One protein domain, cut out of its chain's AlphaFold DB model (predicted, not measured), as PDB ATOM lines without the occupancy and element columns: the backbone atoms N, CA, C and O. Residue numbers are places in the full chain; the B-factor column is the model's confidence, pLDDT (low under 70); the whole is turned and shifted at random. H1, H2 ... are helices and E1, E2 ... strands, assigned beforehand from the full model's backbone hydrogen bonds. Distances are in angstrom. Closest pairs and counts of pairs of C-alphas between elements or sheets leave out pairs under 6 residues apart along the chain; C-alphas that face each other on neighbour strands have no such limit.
ATOM      1  N   ALA A  21     -49.626 -18.444 -15.928       54.69
ATOM      2  CA  ALA A  21     -48.841 -18.639 -17.147       54.69
ATOM      3  C   ALA A  21     -47.986 -19.917 -17.077       54.69
ATOM      4  O   ALA A  21     -47.953 -20.699 -18.028       54.69
ATOM      5  N   TYR A  22     -47.362 -20.184 -15.928       62.12
ATOM      6  CA  TYR A  22     -46.589 -21.399 -15.677       62.12
ATOM      7  C   TYR A  22     -47.466 -22.659 -15.684       62.12
ATOM      8  O   TYR A  22     -47.122 -23.645 -16.336       62.12
ATOM      9  N   ARG A  23     -48.635 -22.631 -15.026       61.12
ATOM     10  CA  ARG A  23     -49.609 -23.739 -15.053       61.12
ATOM     11  C   ARG A  23     -50.133 -24.004 -16.461       61.12
ATOM     12  O   ARG A  23     -50.194 -25.161 -16.872       61.12
ATOM     13  N   ASN A  24     -50.459 -22.951 -17.208       69.75
ATOM     14  CA  ASN A  24     -50.874 -23.057 -18.605       69.75
ATOM     15  C   ASN A  24     -49.758 -23.682 -19.457       69.75
ATOM     16  O   ASN A  24     -50.025 -24.599 -20.229       69.75
ATOM     17  N   GLY A  25     -48.503 -23.265 -19.252       62.62
ATOM     18  CA  GLY A  25     -47.332 -23.847 -19.914       62.62
ATOM     19  C   GLY A  25     -47.117 -25.331 -19.590       62.62
ATOM     20  O   GLY A  25     -46.882 -26.128 -20.497       62.62
ATOM     21  N   ILE A  26     -47.259 -25.738 -18.322       68.19
ATOM     22  CA  ILE A  26     -47.177 -27.154 -17.919       68.19
ATOM     23  C   ILE A  26     -48.291 -27.978 -18.564       68.19
ATOM     24  O   ILE A  26     -48.028 -29.071 -19.064       68.19
ATOM     25  N   ASN A  27     -49.529 -27.482 -18.542       67.88
ATOM     26  CA  ASN A  27     -50.663 -28.190 -19.130       67.88
ATOM     27  C   ASN A  27     -50.488 -28.346 -20.643       67.88
ATOM     28  O   ASN A  27     -50.710 -29.434 -21.168       67.88
ATOM     29  N   LEU A  28     -49.996 -27.309 -21.325       66.69
ATOM     30  CA  LEU A  28     -49.658 -27.365 -22.745       66.69
ATOM     31  C   LEU A  28     -48.587 -28.431 -23.030       66.69
ATOM     32  O   LEU A  28     -48.758 -29.255 -23.927       66.69
ATOM     33  N   PHE A  29     -47.522 -28.486 -22.221       65.81
ATOM     34  CA  PHE A  29     -46.479 -29.505 -22.359       65.81
ATOM     35  C   PHE A  29     -47.009 -30.928 -22.120       65.81
ATOM     36  O   PHE A  29     -46.722 -31.834 -22.899       65.81
ATOM     37  N   ARG A  30     -47.812 -31.141 -21.070       65.25
ATOM     38  CA  ARG A  30     -48.411 -32.453 -20.762       65.25
ATOM     39  C   ARG A  30     -49.345 -32.932 -21.869       65.25
ATOM     40  O   ARG A  30     -49.250 -34.089 -22.273       65.25
ATOM     41  N   ASN A  31     -50.190 -32.043 -22.384       68.88
ATOM     42  CA  ASN A  31     -51.104 -32.362 -23.479       68.88
ATOM     43  C   ASN A  31     -50.332 -32.745 -24.746       68.88
ATOM     44  O   ASN A  31     -50.681 -33.723 -25.398       68.88
ATOM     45  N   ARG A  32     -49.222 -32.056 -25.034       67.94
ATOM     46  CA  ARG A  32     -48.334 -32.384 -26.156       67.94
ATOM     47  C   ARG A  32     -47.686 -33.764 -26.018       67.94
ATOM     48  O   ARG A  32     -47.577 -34.489 -27.003       67.94
ATOM     49  N   VAL A  33     -47.250 -34.139 -24.813       70.62
ATOM     50  CA  VAL A  33     -46.693 -35.480 -24.555       70.62
ATOM     51  C   VAL A  33     -47.756 -36.560 -24.769       70.62
ATOM     52  O   VAL A  33     -47.472 -37.570 -25.411       70.62
ATOM     53  N   ALA A  34     -48.980 -36.334 -24.282       71.88
ATOM     54  CA  ALA A  34     -50.095 -37.260 -24.470       71.88
ATOM     55  C   ALA A  34     -50.474 -37.416 -25.956       71.88
ATOM     56  O   ALA A  34     -50.539 -38.534 -26.458       71.88
ATOM     57  N   GLU A  35     -50.628 -36.306 -26.684       71.50
ATOM     58  CA  GLU A  35     -50.908 -36.291 -28.128       71.50
ATOM     59  C   GLU A  35     -49.808 -37.011 -28.923       71.50
ATOM     60  O   GLU A  35     -50.086 -37.854 -29.778       71.50
ATOM     61  N   GLY A  36     -48.542 -36.741 -28.588       72.81
ATOM     62  CA  GLY A  36     -47.396 -37.417 -29.184       72.81
ATOM     63  C   GLY A  36     -47.464 -38.936 -29.023       72.81
ATOM     64  O   GLY A  36     -47.273 -39.646 -30.013       72.81
ATOM     65  N   ALA A  37     -47.785 -39.416 -27.817       77.06
ATOM     66  CA  ALA A  37     -47.914 -40.840 -27.517       77.06
ATOM     67  C   ALA A  37     -49.085 -41.494 -28.268       77.06
ATOM     68  O   ALA A  37     -48.947 -42.598 -28.791       77.06
ATOM     69  N   GLU A  38     -50.228 -40.816 -28.380       77.62
ATOM     70  CA  GLU A  38     -51.373 -41.340 -29.132       77.62
ATOM     71  C   GLU A  38     -51.073 -41.479 -30.628       77.62
ATOM     72  O   GLU A  38     -51.471 -42.465 -31.252       77.62
ATOM     73  N   ILE A  39     -50.337 -40.526 -31.198       78.31
ATOM     74  CA  ILE A  39     -49.917 -40.578 -32.599       78.31
ATOM     75  C   ILE A  39     -48.868 -41.674 -32.809       78.31
ATOM     76  O   ILE A  39     -48.921 -42.364 -33.823       78.31
ATOM     77  N   ASP A  40     -47.970 -41.912 -31.847       79.06
ATOM     78  CA  ASP A  40     -47.035 -43.045 -31.916       79.06
ATOM     79  C   ASP A  40     -47.756 -44.391 -32.003       79.06
ATOM     80  O   ASP A  40     -47.335 -45.257 -32.771       79.06
ATOM     81  N   VAL A  41     -48.876 -44.556 -31.296       82.12
ATOM     82  CA  VAL A  41     -49.695 -45.775 -31.389       82.12
ATOM     83  C   VAL A  41     -50.272 -45.949 -32.797       82.12
ATOM     84  O   VAL A  41     -50.183 -47.041 -33.358       82.12
ATOM     85  N   VAL A  42     -50.828 -44.887 -33.393       82.75
ATOM     86  CA  VAL A  42     -51.389 -44.934 -34.760       82.75
ATOM     87  C   VAL A  42     -50.304 -45.283 -35.782       82.75
ATOM     88  O   VAL A  42     -50.490 -46.169 -36.615       82.75
ATOM     89  N   LEU A  43     -49.145 -44.627 -35.700       83.50
ATOM     90  CA  LEU A  43     -48.045 -44.856 -36.634       83.50
ATOM     91  C   LEU A  43     -47.406 -46.240 -36.464       83.50
ATOM     92  O   LEU A  43     -47.015 -46.848 -37.461       83.50
ATOM     93  N   SER A  44     -47.331 -46.761 -35.237       82.56
ATOM     94  CA  SER A  44     -46.829 -48.118 -34.978       82.56
ATOM     95  C   SER A  44     -47.738 -49.167 -35.618       82.56
ATOM     96  O   SER A  44     -47.257 -50.001 -36.378       82.56
ATOM     97  N   ARG A  45     -49.062 -49.052 -35.435       82.06
ATOM     98  CA  ARG A  45     -50.044 -49.944 -36.084       82.06
ATOM     99  C   ARG A  45     -49.949 -49.913 -37.606       82.06
ATOM    100  O   ARG A  45     -50.039 -50.955 -38.249       82.06
ATOM    101  N   LEU A  46     -49.755 -48.727 -38.185       84.25
ATOM    102  CA  LEU A  46     -49.541 -48.575 -39.624       84.25
ATOM    103  C   LEU A  46     -48.286 -49.332 -40.086       84.25
ATOM    104  O   LEU A  46     -48.328 -50.025 -41.104       84.25
ATOM    105  N   CYS A  47     -47.177 -49.192 -39.355       82.25
ATOM    106  CA  CYS A  47     -45.932 -49.891 -39.669       82.25
ATOM    107  C   CYS A  47     -46.116 -51.408 -39.581       82.25
ATOM    108  O   CYS A  47     -45.747 -52.110 -40.519       82.25
ATOM    109  N   ASP A  48     -46.751 -51.900 -38.518       81.62
ATOM    110  CA  ASP A  48     -47.032 -53.326 -38.327       81.62
ATOM    111  C   ASP A  48     -47.924 -53.886 -39.440       81.62
ATOM    112  O   ASP A  48     -47.654 -54.964 -39.974       81.62
ATOM    113  N   GLY A  49     -48.951 -53.135 -39.850       78.06
ATOM    114  CA  GLY A  49     -49.828 -53.503 -40.960       78.06
ATOM    115  C   GLY A  49     -49.076 -53.628 -42.286       78.06
ATOM    116  O   GLY A  49     -49.259 -54.607 -43.007       78.06
ATOM    117  N   LEU A  50     -48.183 -52.681 -42.593       78.56
ATOM    118  CA  LEU A  50     -47.353 -52.721 -43.804       78.56
ATOM    119  C   LEU A  50     -46.315 -53.850 -43.772       78.56
ATOM    120  O   LEU A  50     -46.109 -54.525 -44.782       78.56
ATOM    121  N   ASN A  51     -45.688 -54.083 -42.619       78.75
ATOM    122  CA  ASN A  51     -44.735 -55.177 -42.433       78.75
ATOM    123  C   ASN A  51     -45.430 -56.531 -42.618       78.75
ATOM    124  O   ASN A  51     -44.930 -57.396 -43.333       78.75
ATOM    125  N   THR A  52     -46.625 -56.687 -42.043       77.38
ATOM    126  CA  THR A  52     -47.440 -57.901 -42.183       77.38
ATOM    127  C   THR A  52     -47.883 -58.110 -43.630       77.38
ATOM    128  O   THR A  52     -47.724 -59.200 -44.169       77.38
ATOM    129  N   ALA A  53     -48.389 -57.064 -44.292       74.31
ATOM    130  CA  ALA A  53     -48.866 -57.143 -45.674       74.31
ATOM    131  C   ALA A  53     -47.749 -57.443 -46.687       74.31
ATOM    132  O   ALA A  53     -48.018 -58.003 -47.748       74.31
ATOM    133  N   SER A  54     -46.507 -57.077 -46.365       71.25
ATOM    134  CA  SER A  54     -45.324 -57.385 -47.175       71.25
ATOM    135  C   SER A  54     -44.615 -58.677 -46.762       71.25
ATOM    136  O   SER A  54     -43.526 -58.935 -47.258       71.25
ATOM    137  N   TYR A  55     -45.179 -59.476 -45.847       74.50
ATOM    138  CA  TYR A  55     -44.537 -60.685 -45.307       74.50
ATOM    139  C   TYR A  55     -43.105 -60.443 -44.783       74.50
ATOM    140  O   TYR A  55     -42.257 -61.331 -44.820       74.50
ATOM    141  N   GLY A  56     -42.829 -59.234 -44.285       69.25
ATOM    142  CA  GLY A  56     -41.514 -58.835 -43.782       69.25
ATOM    143  C   GLY A  56     -40.490 -58.433 -44.850       69.25
ATOM    144  O   GLY A  56     -39.368 -58.082 -44.490       69.25
ATOM    145  N   GLU A  57     -40.842 -58.423 -46.140       71.06
ATOM    146  CA  GLU A  57     -39.937 -57.972 -47.212       71.06
ATOM    147  C   GLU A  57     -39.620 -56.470 -47.124       71.06
ATOM    148  O   GLU A  57     -38.540 -56.018 -47.521       71.06
ATOM    149  N   LEU A  58     -40.549 -55.683 -46.573       70.94
ATOM    150  CA  LEU A  58     -40.348 -54.274 -46.257       70.94
ATOM    151  C   LEU A  58     -40.415 -54.065 -44.749       70.94
ATOM    152  O   LEU A  58     -41.314 -54.564 -44.078       70.94
ATOM    153  N   VAL A  59     -39.494 -53.249 -44.238       77.50
ATOM    154  CA  VAL A  59     -39.514 -52.815 -42.840       77.50
ATOM    155  C   VAL A  59     -39.913 -51.346 -42.800       77.50
ATOM    156  O   VAL A  59     -39.145 -50.449 -43.150       77.50
ATOM    157  N   CYS A  60     -41.143 -51.091 -42.384       79.00
ATOM    158  CA  CYS A  60     -41.665 -49.768 -42.111       79.00
ATOM    159  C   CYS A  60     -41.292 -49.358 -40.684       79.00
ATOM    160  O   CYS A  60     -41.492 -50.123 -39.739       79.00
ATOM    161  N   VAL A  61     -40.733 -48.159 -40.523       79.38
ATOM    162  CA  VAL A  61     -40.387 -47.606 -39.211       79.38
ATOM    163  C   VAL A  61     -40.824 -46.158 -39.090       79.38
ATOM    164  O   VAL A  61     -40.763 -45.381 -40.048       79.38
ATOM    165  N   VAL A  62     -41.174 -45.769 -37.870       77.00
ATOM    166  CA  VAL A  62     -41.320 -44.364 -37.500       77.00
ATOM    167  C   VAL A  62     -39.927 -43.810 -37.201       77.00
ATOM    168  O   VAL A  62     -39.230 -44.298 -36.315       77.00
ATOM    169  N   GLY A  63     -39.487 -42.823 -37.975       67.56
ATOM    170  CA  GLY A  63     -38.211 -42.139 -37.789       67.56
ATOM    171  C   GLY A  63     -38.398 -40.660 -37.460       67.56
ATOM    172  O   GLY A  63     -39.291 -40.001 -37.995       67.56
ATOM    173  N   CYS A  64     -37.505 -40.111 -36.637       57.66
ATOM    174  CA  CYS A  64     -37.368 -38.665 -36.458       57.66
ATOM    175  C   CYS A  64     -36.396 -38.109 -37.516       57.66
ATOM    176  O   CYS A  64     -35.359 -38.731 -37.766       57.66
ATOM    177  N   PRO A  65     -36.690 -36.971 -38.170       45.78
ATOM    178  CA  PRO A  65     -35.716 -36.320 -39.033       45.78
ATOM    179  C   PRO A  65     -34.494 -35.921 -38.198       45.78
ATOM    180  O   PRO A  65     -34.628 -35.500 -37.052       45.78
ATOM    181  N   TYR A  66     -33.311 -36.105 -38.788       37.50
ATOM    182  CA  TYR A  66     -31.993 -35.799 -38.231       37.50
ATOM    183  C   TYR A  66     -31.995 -34.613 -37.250       37.50
ATOM    184  O   TYR A  66     -32.142 -33.463 -37.660       37.50
ATOM    185  N   GLY A  67     -31.790 -34.883 -35.957       36.72
ATOM    186  CA  GLY A  67     -31.602 -33.841 -34.950       36.72
ATOM    187  C   GLY A  67     -31.925 -34.287 -33.526       36.72
ATOM    188  O   GLY A  67     -32.897 -34.990 -33.286       36.72
ATOM    189  N   ARG A  68     -31.112 -33.830 -32.566       39.78
ATOM    190  CA  ARG A  68     -31.259 -34.025 -31.107       39.78
ATOM    191  C   ARG A  68     -32.486 -33.335 -30.487       39.78
ATOM    192  O   ARG A  68     -32.677 -33.426 -29.279       39.78
ATOM    193  N   TYR A  69     -33.277 -32.627 -31.287       44.44
ATOM    194  CA  TYR A  69     -34.503 -31.977 -30.845       44.44
ATOM    195  C   TYR A  69     -35.686 -32.869 -31.213       44.44
ATOM    196  O   TYR A  69     -35.670 -33.428 -32.313       44.44
ATOM    197  N   PRO A  70     -36.708 -33.003 -30.347       51.47
ATOM    198  CA  PRO A  70     -37.987 -33.584 -30.729       51.47
ATOM    199  C   PRO A  70     -38.587 -32.682 -31.806       51.47
ATOM    200  O   PRO A  70     -39.295 -31.718 -31.526       51.47
ATOM    201  N   SER A  71     -38.194 -32.930 -33.049       55.66
ATOM    202  CA  SER A  71     -38.736 -32.257 -34.207       55.66
ATOM    203  C   SER A  71     -40.229 -32.550 -34.220       55.66
ATOM    204  O   SER A  71     -40.658 -33.686 -34.021       55.66
ATOM    205  N   GLU A  72     -41.028 -31.511 -34.451       63.34
ATOM    206  CA  GLU A  72     -42.493 -31.588 -34.565       63.34
ATOM    207  C   GLU A  72     -42.948 -32.505 -35.702       63.34
ATOM    208  O   GLU A  72     -44.132 -32.760 -35.860       63.34
ATOM    209  N   ILE A  73     -42.010 -33.034 -36.481       73.38
ATOM    210  CA  ILE A  73     -42.260 -33.795 -37.684       73.38
ATOM    211  C   ILE A  73     -41.849 -35.248 -37.451       73.38
ATOM    212  O   ILE A  73     -40.664 -35.561 -37.365       73.38
ATOM    213  N   LYS A  74     -42.825 -36.153 -37.415       77.31
ATOM    214  CA  LYS A  74     -42.626 -37.604 -37.444       77.31
ATOM    215  C   LYS A  74     -42.652 -38.096 -38.886       77.31
ATOM    216  O   LYS A  74     -43.502 -37.690 -39.673       77.31
ATOM    217  N   ASN A  75     -41.734 -38.983 -39.254       79.00
ATOM    218  CA  ASN A  75     -41.687 -39.551 -40.599       79.00
ATOM    219  C   ASN A  75     -41.962 -41.047 -40.556       79.00
ATOM    220  O   ASN A  75     -41.373 -41.759 -39.751       79.00
ATOM    221  N   VAL A  76     -42.780 -41.534 -41.482       80.94
ATOM    222  CA  VAL A  76     -42.902 -42.972 -41.738       80.94
ATOM    223  C   VAL A  76     -41.980 -43.312 -42.898       80.94
ATOM    224  O   VAL A  76     -42.122 -42.779 -44.007       80.94
ATOM    225  N   LEU A  77     -40.995 -44.159 -42.623       80.56
ATOM    226  CA  LEU A  77     -39.914 -44.509 -43.531       80.56
ATOM    227  C   LEU A  77     -40.001 -45.990 -43.901       80.56
ATOM    228  O   LEU A  77     -40.209 -46.834 -43.035       80.56
ATOM    229  N   LEU A  78     -39.756 -46.302 -45.171       77.50
ATOM    230  CA  LEU A  78     -39.531 -47.663 -45.649       77.50
ATOM    231  C   LEU A  78     -38.040 -47.957 -45.696       77.50
ATOM    232  O   LEU A  78     -37.258 -47.234 -46.334       77.50
ATOM    233  N   LYS A  79     -37.670 -49.058 -45.056       75.44
ATOM    234  CA  LYS A  79     -36.355 -49.675 -45.129       75.44
ATOM    235  C   LYS A  79     -36.407 -50.913 -46.015       75.44
ATOM    236  O   LYS A  79     -37.395 -51.647 -46.029       75.44
ATOM    237  N   ARG A  80     -35.305 -51.122 -46.729       65.94
ATOM    238  CA  ARG A  80     -35.006 -52.339 -47.482       65.94
ATOM    239  C   ARG A  80     -33.880 -53.068 -46.754       65.94
ATOM    240  O   ARG A  80     -32.786 -52.509 -46.627       65.94
ATOM    241  N   GLY A  81     -34.152 -54.284 -46.283       61.53
ATOM    242  CA  GLY A  81     -33.230 -55.038 -45.428       61.53
ATOM    243  C   GLY A  81     -32.874 -54.295 -44.132       61.53
ATOM    244  O   GLY A  81     -33.492 -53.291 -43.775       61.53
ATOM    245  N   GLU A  82     -31.848 -54.767 -43.422       55.41
ATOM    246  CA  GLU A  82     -31.539 -54.268 -42.073       55.41
ATOM    247  C   GLU A  82     -30.999 -52.826 -42.030       55.41
ATOM    248  O   GLU A  82     -31.184 -52.142 -41.027       55.41
ATOM    249  N   ASN A  83     -30.376 -52.311 -43.100       53.41
ATOM    250  CA  ASN A  83     -29.534 -51.108 -42.982       53.41
ATOM    251  C   ASN A  83     -29.672 -50.041 -44.078       53.41
ATOM    252  O   ASN A  83     -28.879 -49.098 -44.108       53.41
ATOM    253  N   ARG A  84     -30.672 -50.109 -44.967       61.78
ATOM    254  CA  ARG A  84     -30.889 -49.047 -45.968       61.78
ATOM    255  C   ARG A  84     -32.276 -48.435 -45.827       61.78
ATOM    256  O   ARG A  84     -33.276 -49.033 -46.212       61.78
ATOM    257  N   ILE A  85     -32.333 -47.215 -45.284       63.53
ATOM    258  CA  ILE A  85     -33.522 -46.356 -45.373       63.53
ATOM    259  C   ILE A  85     -33.644 -45.932 -46.831       63.53
ATOM    260  O   ILE A  85     -32.778 -45.228 -47.344       63.53
ATOM    261  N   VAL A  86     -34.700 -46.383 -47.504       66.00
ATOM    262  CA  VAL A  86     -34.834 -46.189 -48.950       66.00
ATOM    263  C   VAL A  86     -35.700 -44.979 -49.248       66.00
ATOM    264  O   VAL A  86     -35.303 -44.145 -50.060       66.00
ATOM    265  N   ARG A  87     -36.870 -44.848 -48.601       74.38
ATOM    266  CA  ARG A  87     -37.799 -43.737 -48.872       74.38
ATOM    267  C   ARG A  87     -38.699 -43.373 -47.704       74.38
ATOM    268  O   ARG A  87     -39.133 -44.218 -46.935       74.38
ATOM    269  N   LYS A  88     -39.055 -42.093 -47.655       78.88
ATOM    270  CA  LYS A  88     -40.115 -41.551 -46.809       78.88
ATOM    271  C   LYS A  88     -41.469 -41.706 -47.506       78.88
ATOM    272  O   LYS A  88     -41.602 -41.273 -48.651       78.88
ATOM    273  N   ILE A  89     -42.446 -42.311 -46.827       79.44
ATOM    274  CA  ILE A  89     -43.829 -42.398 -47.320       79.44
ATOM    275  C   ILE A  89     -44.645 -41.221 -46.795       79.44
ATOM    276  O   ILE A  89     -45.245 -40.496 -47.581       79.44
ATOM    277  N   PHE A  90     -44.615 -41.011 -45.478       82.56
ATOM    278  CA  PHE A  90     -45.431 -40.007 -44.806       82.56
ATOM    279  C   PHE A  90     -44.564 -39.036 -44.005       82.56
ATOM    280  O   PHE A  90     -43.563 -39.419 -43.394       82.56
ATOM    281  N   GLU A  91     -44.967 -37.773 -44.011       84.81
ATOM    282  CA  GLU A  91     -44.564 -36.737 -43.064       84.81
ATOM    283  C   GLU A  91     -45.778 -36.399 -42.209       84.81
ATOM    284  O   GLU A  91     -46.825 -36.086 -42.773       84.81
ATOM    285  N   ILE A  92     -45.641 -36.456 -40.888       82.00
ATOM    286  CA  ILE A  92     -46.671 -36.066 -39.934       82.00
ATOM    287  C   ILE A  92     -46.135 -34.915 -39.096       82.00
ATOM    288  O   ILE A  92     -45.196 -35.100 -38.331       82.00
ATOM    289  N   GLU A  93     -46.734 -33.743 -39.232       79.06
ATOM    290  CA  GLU A  93     -46.464 -32.593 -38.370       79.06
ATOM    291  C   GLU A  93     -47.435 -32.630 -37.188       79.06
ATOM    292  O   GLU A  93     -48.653 -32.650 -37.384       79.06
ATOM    293  N   LEU A  94     -46.884 -32.705 -35.978       71.69
ATOM    294  CA  LEU A  94     -47.604 -32.655 -34.713       71.69
ATOM    295  C   LEU A  94     -47.967 -31.217 -34.386       71.69
ATOM    296  O   LEU A  94     -47.184 -30.296 -34.616       71.69
ATOM    297  N   SER A  95     -49.125 -31.032 -33.771       65.81
ATOM    298  CA  SER A  95     -49.513 -29.713 -33.308       65.81
ATOM    299  C   SER A  95     -48.814 -29.323 -32.002       65.81
ATOM    300  O   SER A  95     -48.314 -30.163 -31.250       65.81
ATOM    301  N   GLN A  96     -48.794 -28.021 -31.706       59.22
ATOM    302  CA  GLN A  96     -48.194 -27.488 -30.479       59.22
ATOM    303  C   GLN A  96     -49.137 -27.511 -29.255       59.22
ATOM    304  O   GLN A  96     -48.788 -26.929 -28.227       59.22
ATOM    305  N   GLY A  97     -50.291 -28.194 -29.304       52.97
ATOM    306  CA  GLY A  97     -51.169 -28.299 -28.129       52.97
ATOM    307  C   GLY A  97     -52.636 -28.638 -28.402       52.97
ATOM    308  O   GLY A  97     -53.504 -27.889 -27.957       52.97
ATOM    309  N   GLY A  98     -52.930 -29.748 -29.090       54.19
ATOM    310  CA  GLY A  98     -54.309 -30.206 -29.338       54.19
ATOM    311  C   GLY A  98     -54.960 -29.655 -30.611       54.19
ATOM    312  O   GLY A  98     -56.179 -29.693 -30.764       54.19
ATOM    313  N   TYR A  99     -54.143 -29.135 -31.520       57.72
ATOM    314  CA  TYR A  99     -54.534 -28.721 -32.859       57.72
ATOM    315  C   TYR A  99     -54.303 -29.868 -33.858       57.72
ATOM    316  O   TYR A  99     -53.704 -30.891 -33.541       57.72
ATOM    317  N   PRO A 100     -54.829 -29.753 -35.075       61.78
ATOM    318  CA  PRO A 100     -54.781 -30.849 -36.021       61.78
ATOM    319  C   PRO A 100     -53.372 -31.142 -36.563       61.78
ATOM    320  O   PRO A 100     -52.595 -30.238 -36.860       61.78
ATOM    321  N   CYS A 101     -53.084 -32.425 -36.754       75.94
ATOM    322  CA  CYS A 101     -51.905 -32.946 -37.430       75.94
ATOM    323  C   CYS A 101     -51.951 -32.661 -38.934       75.94
ATOM    324  O   CYS A 101     -53.021 -32.631 -39.548       75.94
ATOM    325  N   ILE A 102     -50.780 -32.538 -39.555       75.44
ATOM    326  CA  ILE A 102     -50.649 -32.412 -41.013       75.44
ATOM    327  C   ILE A 102     -50.003 -33.668 -41.560       75.44
ATOM    328  O   ILE A 102     -48.914 -34.018 -41.120       75.44
ATOM    329  N   VAL A 103     -50.619 -34.296 -42.564       81.44
ATOM    330  CA  VAL A 103     -50.005 -35.419 -43.285       81.44
ATOM    331  C   VAL A 103     -49.611 -34.991 -44.689       81.44
ATOM    332  O   VAL A 103     -50.416 -34.428 -45.439       81.44
ATOM    333  N   LYS A 104     -48.367 -35.294 -45.068       79.69
ATOM    334  CA  LYS A 104     -47.867 -35.145 -46.440       79.69
ATOM    335  C   LYS A 104     -47.388 -36.492 -46.966       79.69
ATOM    336  O   LYS A 104     -46.629 -37.189 -46.295       79.69
ATOM    337  N   CYS A 105     -47.800 -36.829 -48.184       76.75
ATOM    338  CA  CYS A 105     -47.379 -38.029 -48.898       76.75
ATOM    339  C   CYS A 105     -47.131 -37.698 -50.376       76.75
ATOM    340  O   CYS A 105     -48.061 -37.551 -51.170       76.75
ATOM    341  N   GLY A 106     -45.864 -37.555 -50.777       70.38
ATOM    342  CA  GLY A 106     -45.534 -37.074 -52.124       70.38
ATOM    343  C   GLY A 106     -46.154 -35.697 -52.410       70.38
ATOM    344  O   GLY A 106     -45.874 -34.749 -51.686       70.38
ATOM    345  N   GLY A 107     -46.982 -35.598 -53.462       64.50
ATOM    346  CA  GLY A 107     -47.722 -34.378 -53.831       64.50
ATOM    347  C   GLY A 107     -49.086 -34.218 -53.144       64.50
ATOM    348  O   GLY A 107     -49.744 -33.200 -53.332       64.50
ATOM    349  N   TRP A 108     -49.522 -35.204 -52.355       70.12
ATOM    350  CA  TRP A 108     -50.762 -35.138 -51.585       70.12
ATOM    351  C   TRP A 108     -50.493 -34.521 -50.205       70.12
ATOM    352  O   TRP A 108     -49.578 -34.944 -49.492       70.12
ATOM    353  N   ARG A 109     -51.282 -33.505 -49.837       74.38
ATOM    354  CA  ARG A 109     -51.172 -32.764 -48.571       74.38
ATOM    355  C   ARG A 109     -52.555 -32.587 -47.958       74.38
ATOM    356  O   ARG A 109     -53.428 -32.007 -48.595       74.38
ATOM    357  N   LYS A 110     -52.717 -32.996 -46.699       75.44
ATOM    358  CA  LYS A 110     -53.920 -32.733 -45.898       75.44
ATOM    359  C   LYS A 110     -53.503 -31.944 -44.660       75.44
ATOM    360  O   LYS A 110     -52.663 -32.393 -43.888       75.44
ATOM    361  N   SER A 111     -53.998 -30.711 -44.557       71.31
ATOM    362  CA  SER A 111     -53.436 -29.661 -43.697       71.31
ATOM    363  C   SER A 111     -53.960 -29.641 -42.270       71.31
ATOM    364  O   SER A 111     -53.426 -28.876 -41.480       71.31
ATOM    365  N   VAL A 112     -55.004 -30.411 -41.956       75.31
ATOM    366  CA  VAL A 112     -55.659 -30.395 -40.647       75.31
ATOM    367  C   VAL A 112     -56.367 -31.742 -40.412       75.31
ATOM    368  O   VAL A 112     -57.344 -32.021 -41.099       75.31
ATOM    369  N   LEU A 113     -55.868 -32.575 -39.489       77.00
ATOM    370  CA  LEU A 113     -56.465 -33.843 -39.052       77.00
ATOM    371  C   LEU A 113     -56.395 -34.021 -37.528       77.00
ATOM    372  O   LEU A 113     -55.320 -33.921 -36.944       77.00
ATOM    373  N   ASN A 114     -57.497 -34.359 -36.866       80.12
ATOM    374  CA  ASN A 114     -57.428 -34.947 -35.522       80.12
ATOM    375  C   ASN A 114     -56.931 -36.410 -35.583       80.12
ATOM    376  O   ASN A 114     -56.679 -36.947 -36.658       80.12
ATOM    377  N   LYS A 115     -56.797 -37.090 -34.439       78.06
ATOM    378  CA  LYS A 115     -56.302 -38.479 -34.380       78.06
ATOM    379  C   LYS A 115     -57.089 -39.472 -35.244       78.06
ATOM    380  O   LYS A 115     -56.489 -40.270 -35.958       78.06
ATOM    381  N   ASN A 116     -58.416 -39.457 -35.162       81.31
ATOM    382  CA  ASN A 116     -59.245 -40.419 -35.894       81.31
ATOM    383  C   ASN A 116     -59.209 -40.113 -37.396       81.31
ATOM    384  O   ASN A 116     -59.123 -41.012 -38.229       81.31
ATOM    385  N   GLU A 117     -59.216 -38.825 -37.740       83.25
ATOM    386  CA  GLU A 117     -59.041 -38.355 -39.111       83.25
ATOM    387  C   GLU A 117     -57.651 -38.693 -39.659       83.25
ATOM    388  O   GLU A 117     -57.529 -38.992 -40.842       83.25
ATOM    389  N   LEU A 118     -56.616 -38.686 -38.814       82.88
ATOM    390  CA  LEU A 118     -55.260 -39.102 -39.156       82.88
ATOM    391  C   LEU A 118     -55.222 -40.586 -39.526       82.88
ATOM    392  O   LEU A 118     -54.691 -40.930 -40.578       82.88
ATOM    393  N   GLU A 119     -55.810 -41.455 -38.704       83.56
ATOM    394  CA  GLU A 119     -55.880 -42.893 -38.983       83.56
ATOM    395  C   GLU A 119     -56.632 -43.174 -40.295       83.56
ATOM    396  O   GLU A 119     -56.118 -43.876 -41.171       83.56
ATOM    397  N   ALA A 120     -57.792 -42.538 -40.493       83.12
ATOM    398  CA  ALA A 120     -58.561 -42.655 -41.731       83.12
ATOM    399  C   ALA A 120     -57.796 -42.122 -42.955       83.12
ATOM    400  O   ALA A 120     -57.778 -42.759 -44.006       83.12
ATOM    401  N   ALA A 121     -57.124 -40.977 -42.821       83.19
ATOM    402  CA  ALA A 121     -56.356 -40.362 -43.898       83.19
ATOM    403  C   ALA A 121     -55.116 -41.186 -44.282       83.19
ATOM    404  O   ALA A 121     -54.753 -41.226 -45.455       83.19
ATOM    405  N   LEU A 122     -54.469 -41.857 -43.324       83.94
ATOM    406  CA  LEU A 122     -53.363 -42.778 -43.602       83.94
ATOM    407  C   LEU A 122     -53.853 -44.019 -44.358       83.94
ATOM    408  O   LEU A 122     -53.209 -44.428 -45.325       83.94
ATOM    409  N   ALA A 123     -55.006 -44.575 -43.976       81.69
ATOM    410  CA  ALA A 123     -55.630 -45.682 -44.700       81.69
ATOM    411  C   ALA A 123     -56.037 -45.279 -46.132       81.69
ATOM    412  O   ALA A 123     -55.719 -45.986 -47.086       81.69
ATOM    413  N   GLU A 124     -56.666 -44.110 -46.296       81.88
ATOM    414  CA  GLU A 124     -57.017 -43.529 -47.600       81.88
ATOM    415  C   GLU A 124     -55.767 -43.333 -48.474       81.88
ATOM    416  O   GLU A 124     -55.722 -43.739 -49.636       81.88
ATOM    417  N   ALA A 125     -54.704 -42.761 -47.906       77.12
ATOM    418  CA  ALA A 125     -53.465 -42.528 -48.631       77.12
ATOM    419  C   ALA A 125     -52.773 -43.837 -49.034       77.12
ATOM    420  O   ALA A 125     -52.204 -43.896 -50.125       77.12
ATOM    421  N   LEU A 126     -52.846 -44.891 -48.214       77.00
ATOM    422  CA  LEU A 126     -52.364 -46.224 -48.586       77.00
ATOM    423  C   LEU A 126     -53.151 -46.841 -49.740       77.00
ATOM    424  O   LEU A 126     -52.564 -47.575 -50.523       77.00
ATOM    425  N   GLN A 127     -54.440 -46.532 -49.873       76.12
ATOM    426  CA  GLN A 127     -55.254 -46.969 -51.011       76.12
ATOM    427  C   GLN A 127     -54.991 -46.137 -52.275       76.12
ATOM    428  O   GLN A 127     -55.371 -46.537 -53.376       76.12
ATOM    429  N   SER A 128     -54.317 -44.989 -52.153       76.81
ATOM    430  CA  SER A 128     -54.000 -44.152 -53.305       76.81
ATOM    431  C   SER A 128     -52.998 -44.835 -54.243       76.81
ATOM    432  O   SER A 128     -51.956 -45.350 -53.826       76.81
ATOM    433  N   TYR A 129     -53.267 -44.758 -55.548       72.12
ATOM    434  CA  TYR A 129     -52.430 -45.381 -56.578       72.12
ATOM    435  C   TYR A 129     -50.952 -44.962 -56.488       72.12
ATOM    436  O   TYR A 129     -50.063 -45.787 -56.672       72.12
ATOM    437  N   SER A 130     -50.665 -43.697 -56.152       73.69
ATOM    438  CA  SER A 130     -49.284 -43.203 -56.037       73.69
ATOM    439  C   SER A 130     -48.490 -43.910 -54.936       73.69
ATOM    440  O   SER A 130     -47.301 -44.181 -55.112       73.69
ATOM    441  N   VAL A 131     -49.123 -44.204 -53.800       74.00
ATOM    442  CA  VAL A 131     -48.469 -44.863 -52.664       74.00
ATOM    443  C   VAL A 131     -48.341 -46.354 -52.917       74.00
ATOM    444  O   VAL A 131     -47.241 -46.887 -52.785       74.00
ATOM    445  N   VAL A 132     -49.420 -46.996 -53.375       76.38
ATOM    446  CA  VAL A 132     -49.409 -48.417 -53.754       76.38
ATOM    447  C   VAL A 132     -48.346 -48.684 -54.817       76.38
ATOM    448  O   VAL A 132     -47.523 -49.575 -54.645       76.38
ATOM    449  N   SER A 133     -48.295 -47.871 -55.878       76.94
ATOM    450  CA  SER A 133     -47.302 -48.000 -56.951       76.94
ATOM    451  C   SER A 133     -45.867 -47.871 -56.428       76.94
ATOM    452  O   SER A 133     -44.997 -48.650 -56.817       76.94
ATOM    453  N   LYS A 134     -45.608 -46.945 -55.491       75.88
ATOM    454  CA  LYS A 134     -44.286 -46.813 -54.853       75.88
ATOM    455  C   LYS A 134     -43.924 -48.051 -54.040       75.88
ATOM    456  O   LYS A 134     -42.811 -48.544 -54.196       75.88
ATOM    457  N   ILE A 135     -44.836 -48.544 -53.204       77.31
ATOM    458  CA  ILE A 135     -44.617 -49.753 -52.396       77.31
ATOM    459  C   ILE A 135     -44.356 -50.948 -53.318       77.31
ATOM    460  O   ILE A 135     -43.336 -51.616 -53.174       77.31
ATOM    461  N   TYR A 136     -45.203 -51.145 -54.329       77.56
ATOM    462  CA  TYR A 136     -45.063 -52.209 -55.319       77.56
ATOM    463  C   TYR A 136     -43.713 -52.153 -56.046       77.56
ATOM    464  O   TYR A 136     -43.010 -53.154 -56.110       77.56
ATOM    465  N   SER A 137     -43.297 -50.972 -56.517       78.25
ATOM    466  CA  SER A 137     -42.002 -50.803 -57.195       78.25
ATOM    467  C   SER A 137     -40.792 -51.140 -56.314       78.25
ATOM    468  O   SER A 137     -39.733 -51.504 -56.821       78.25
ATOM    469  N   LEU A 138     -40.926 -50.981 -54.993       73.81
ATOM    470  CA  LEU A 138     -39.878 -51.322 -54.035       73.81
ATOM    471  C   LEU A 138     -39.837 -52.828 -53.777       73.81
ATOM    472  O   LEU A 138     -38.741 -53.379 -53.710       73.81
ATOM    473  N   LEU A 139     -41.001 -53.478 -53.688       72.12
ATOM    474  CA  LEU A 139     -41.108 -54.936 -53.569       72.12
ATOM    475  C   LEU A 139     -40.513 -55.639 -54.794       72.12
ATOM    476  O   LEU A 139     -39.673 -56.522 -54.650       72.12
ATOM    477  N   THR A 140     -40.864 -55.201 -56.008       72.50
ATOM    478  CA  THR A 140     -40.372 -55.841 -57.240       72.50
ATOM    479  C   THR A 140     -38.865 -55.696 -57.422       72.50
ATOM    480  O   THR A 140     -38.194 -56.674 -57.735       72.50
ATOM    481  N   ARG A 141     -38.300 -54.513 -57.144       69.75
ATOM    482  CA  ARG A 141     -36.837 -54.340 -57.107       69.75
ATOM    483  C   ARG A 141     -36.191 -55.203 -56.028       69.75
ATOM    484  O   ARG A 141     -35.087 -55.687 -56.233       69.75
ATOM    485  N   GLY A 142     -36.874 -55.381 -54.892       60.97
ATOM    486  CA  GLY A 142     -36.542 -56.326 -53.822       60.97
ATOM    487  C   GLY A 142     -36.132 -57.687 -54.365       60.97
ATOM    488  O   GLY A 142     -35.007 -58.118 -54.123       60.97
ATOM    489  N   HIS A 143     -37.038 -58.274 -55.146       58.69
ATOM    490  CA  HIS A 143     -36.911 -59.599 -55.737       58.69
ATOM    491  C   HIS A 143     -35.774 -59.709 -56.770       58.69
ATOM    492  O   HIS A 143     -35.105 -60.739 -56.848       58.69
ATOM    493  N   GLU A 144     -35.530 -58.646 -57.541       59.72
ATOM    494  CA  GLU A 144     -34.453 -58.603 -58.537       59.72
ATOM    495  C   GLU A 144     -33.056 -58.648 -57.893       59.72
ATOM    496  O   GLU A 144     -32.232 -59.438 -58.344       59.72
TER     497      GLU A 144
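What this domain is: This is residues 21 to 144 of the 148 residues of an uncharacterized protein of Snodgrassella alvi (UniProt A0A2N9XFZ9). A strongly twisted wall of five antiparallel strands has three helices over one face and no named helix over the other. The long H1 runs along the E1 side of the sheet, and its residues 21 to 26 stick out free; H2 covers E4, and H3 covers E3. The printed part has 124 residues with three named helices and five named strands, in the order H1, E1, E2, E3, E4, E5, H2, H3; the sheet runs E1, E2, E3, E4, E5, and the class is mixed, helices and strands. The whole is compact, with a radius of gyration of the C-alphas of 15.7 A, and spans 59 by 28 by 23 A, H1 making much of the length.

Where its parts are: H1, residues 21 to 53, begins with C-alpha 21 at (-48.841, -18.639, -17.147) and is 47.9 A long from first to last C-alpha. E1 is residues 59 to 63, E2 residues 73 to 80, 22.2 A, and E3 residues 84 to 93, 23.9 A, which bends by 63 degrees at residue 87. E4 is residues 101 to 105, with C-alpha 101 at (-51.905, -32.946, -37.430), and E5 is residues 108 to 113. H2, residues 115 to 127, is 18.7 A long, and H3, residues 129 to 144, is 22.4 A long and ends with C-alpha 144 at (-34.453, -58.603, -58.537).

How they stand to each other: The strands E1 to E5 form a meander, each the antiparallel neighbour of the one before, in four hairpins. Within hydrogen-bond range are N 61 and O 77, 2.9 A, for E1 and E2; N 74 and O 92, 2.8 A, for E2 and E3; N 91 and O 104, 2.9 A, for E3 and E4; and N 101 and O 113, 2.7 A, for E4 and E5. H1, H2 and H3 are on the same face, making two layers, helices on one face of a sheet. H1 lies over E1, at 6 degrees to it on the local plane, and only just over E2, with 3 C-alphas; its height over the sheet, 4.5 A, is only just above the sheet's level. The closest C-alphas of H1 and E1, those of Cys 47 and Cys 60, are 4.9 A apart. H2 lies over E4 at a height over the sheet of 9.2 A; their closest C-alphas, those of Cys 101 and Leu 118, are 7.2 A apart. H1 and H2 only just touch, with 3 pairs of C-alphas within 8 A, through residues 38 to 42 and 115 to 119 alone; the closest C-alphas are those of Val 42 and Glu 119, 6.5 A. H3 lies over E3 at a height over the sheet of 10.0 A; it is close to but not clearly touching H2, and apart from H1. In H1, H2 and H3 every O i to N i+4 pair is within hydrogen-bond range.

The domain as a whole: The two C-alphas farthest apart, those of Ala 21 and Glu 144, are 59.3 A apart. The printed part has no cut, and no link is long. The mean pLDDT of the printed part is 71.6; among the residues under 70 are 21 to 32, 63 to 72, 80 to 86, 95 to 100 and 141 to 144.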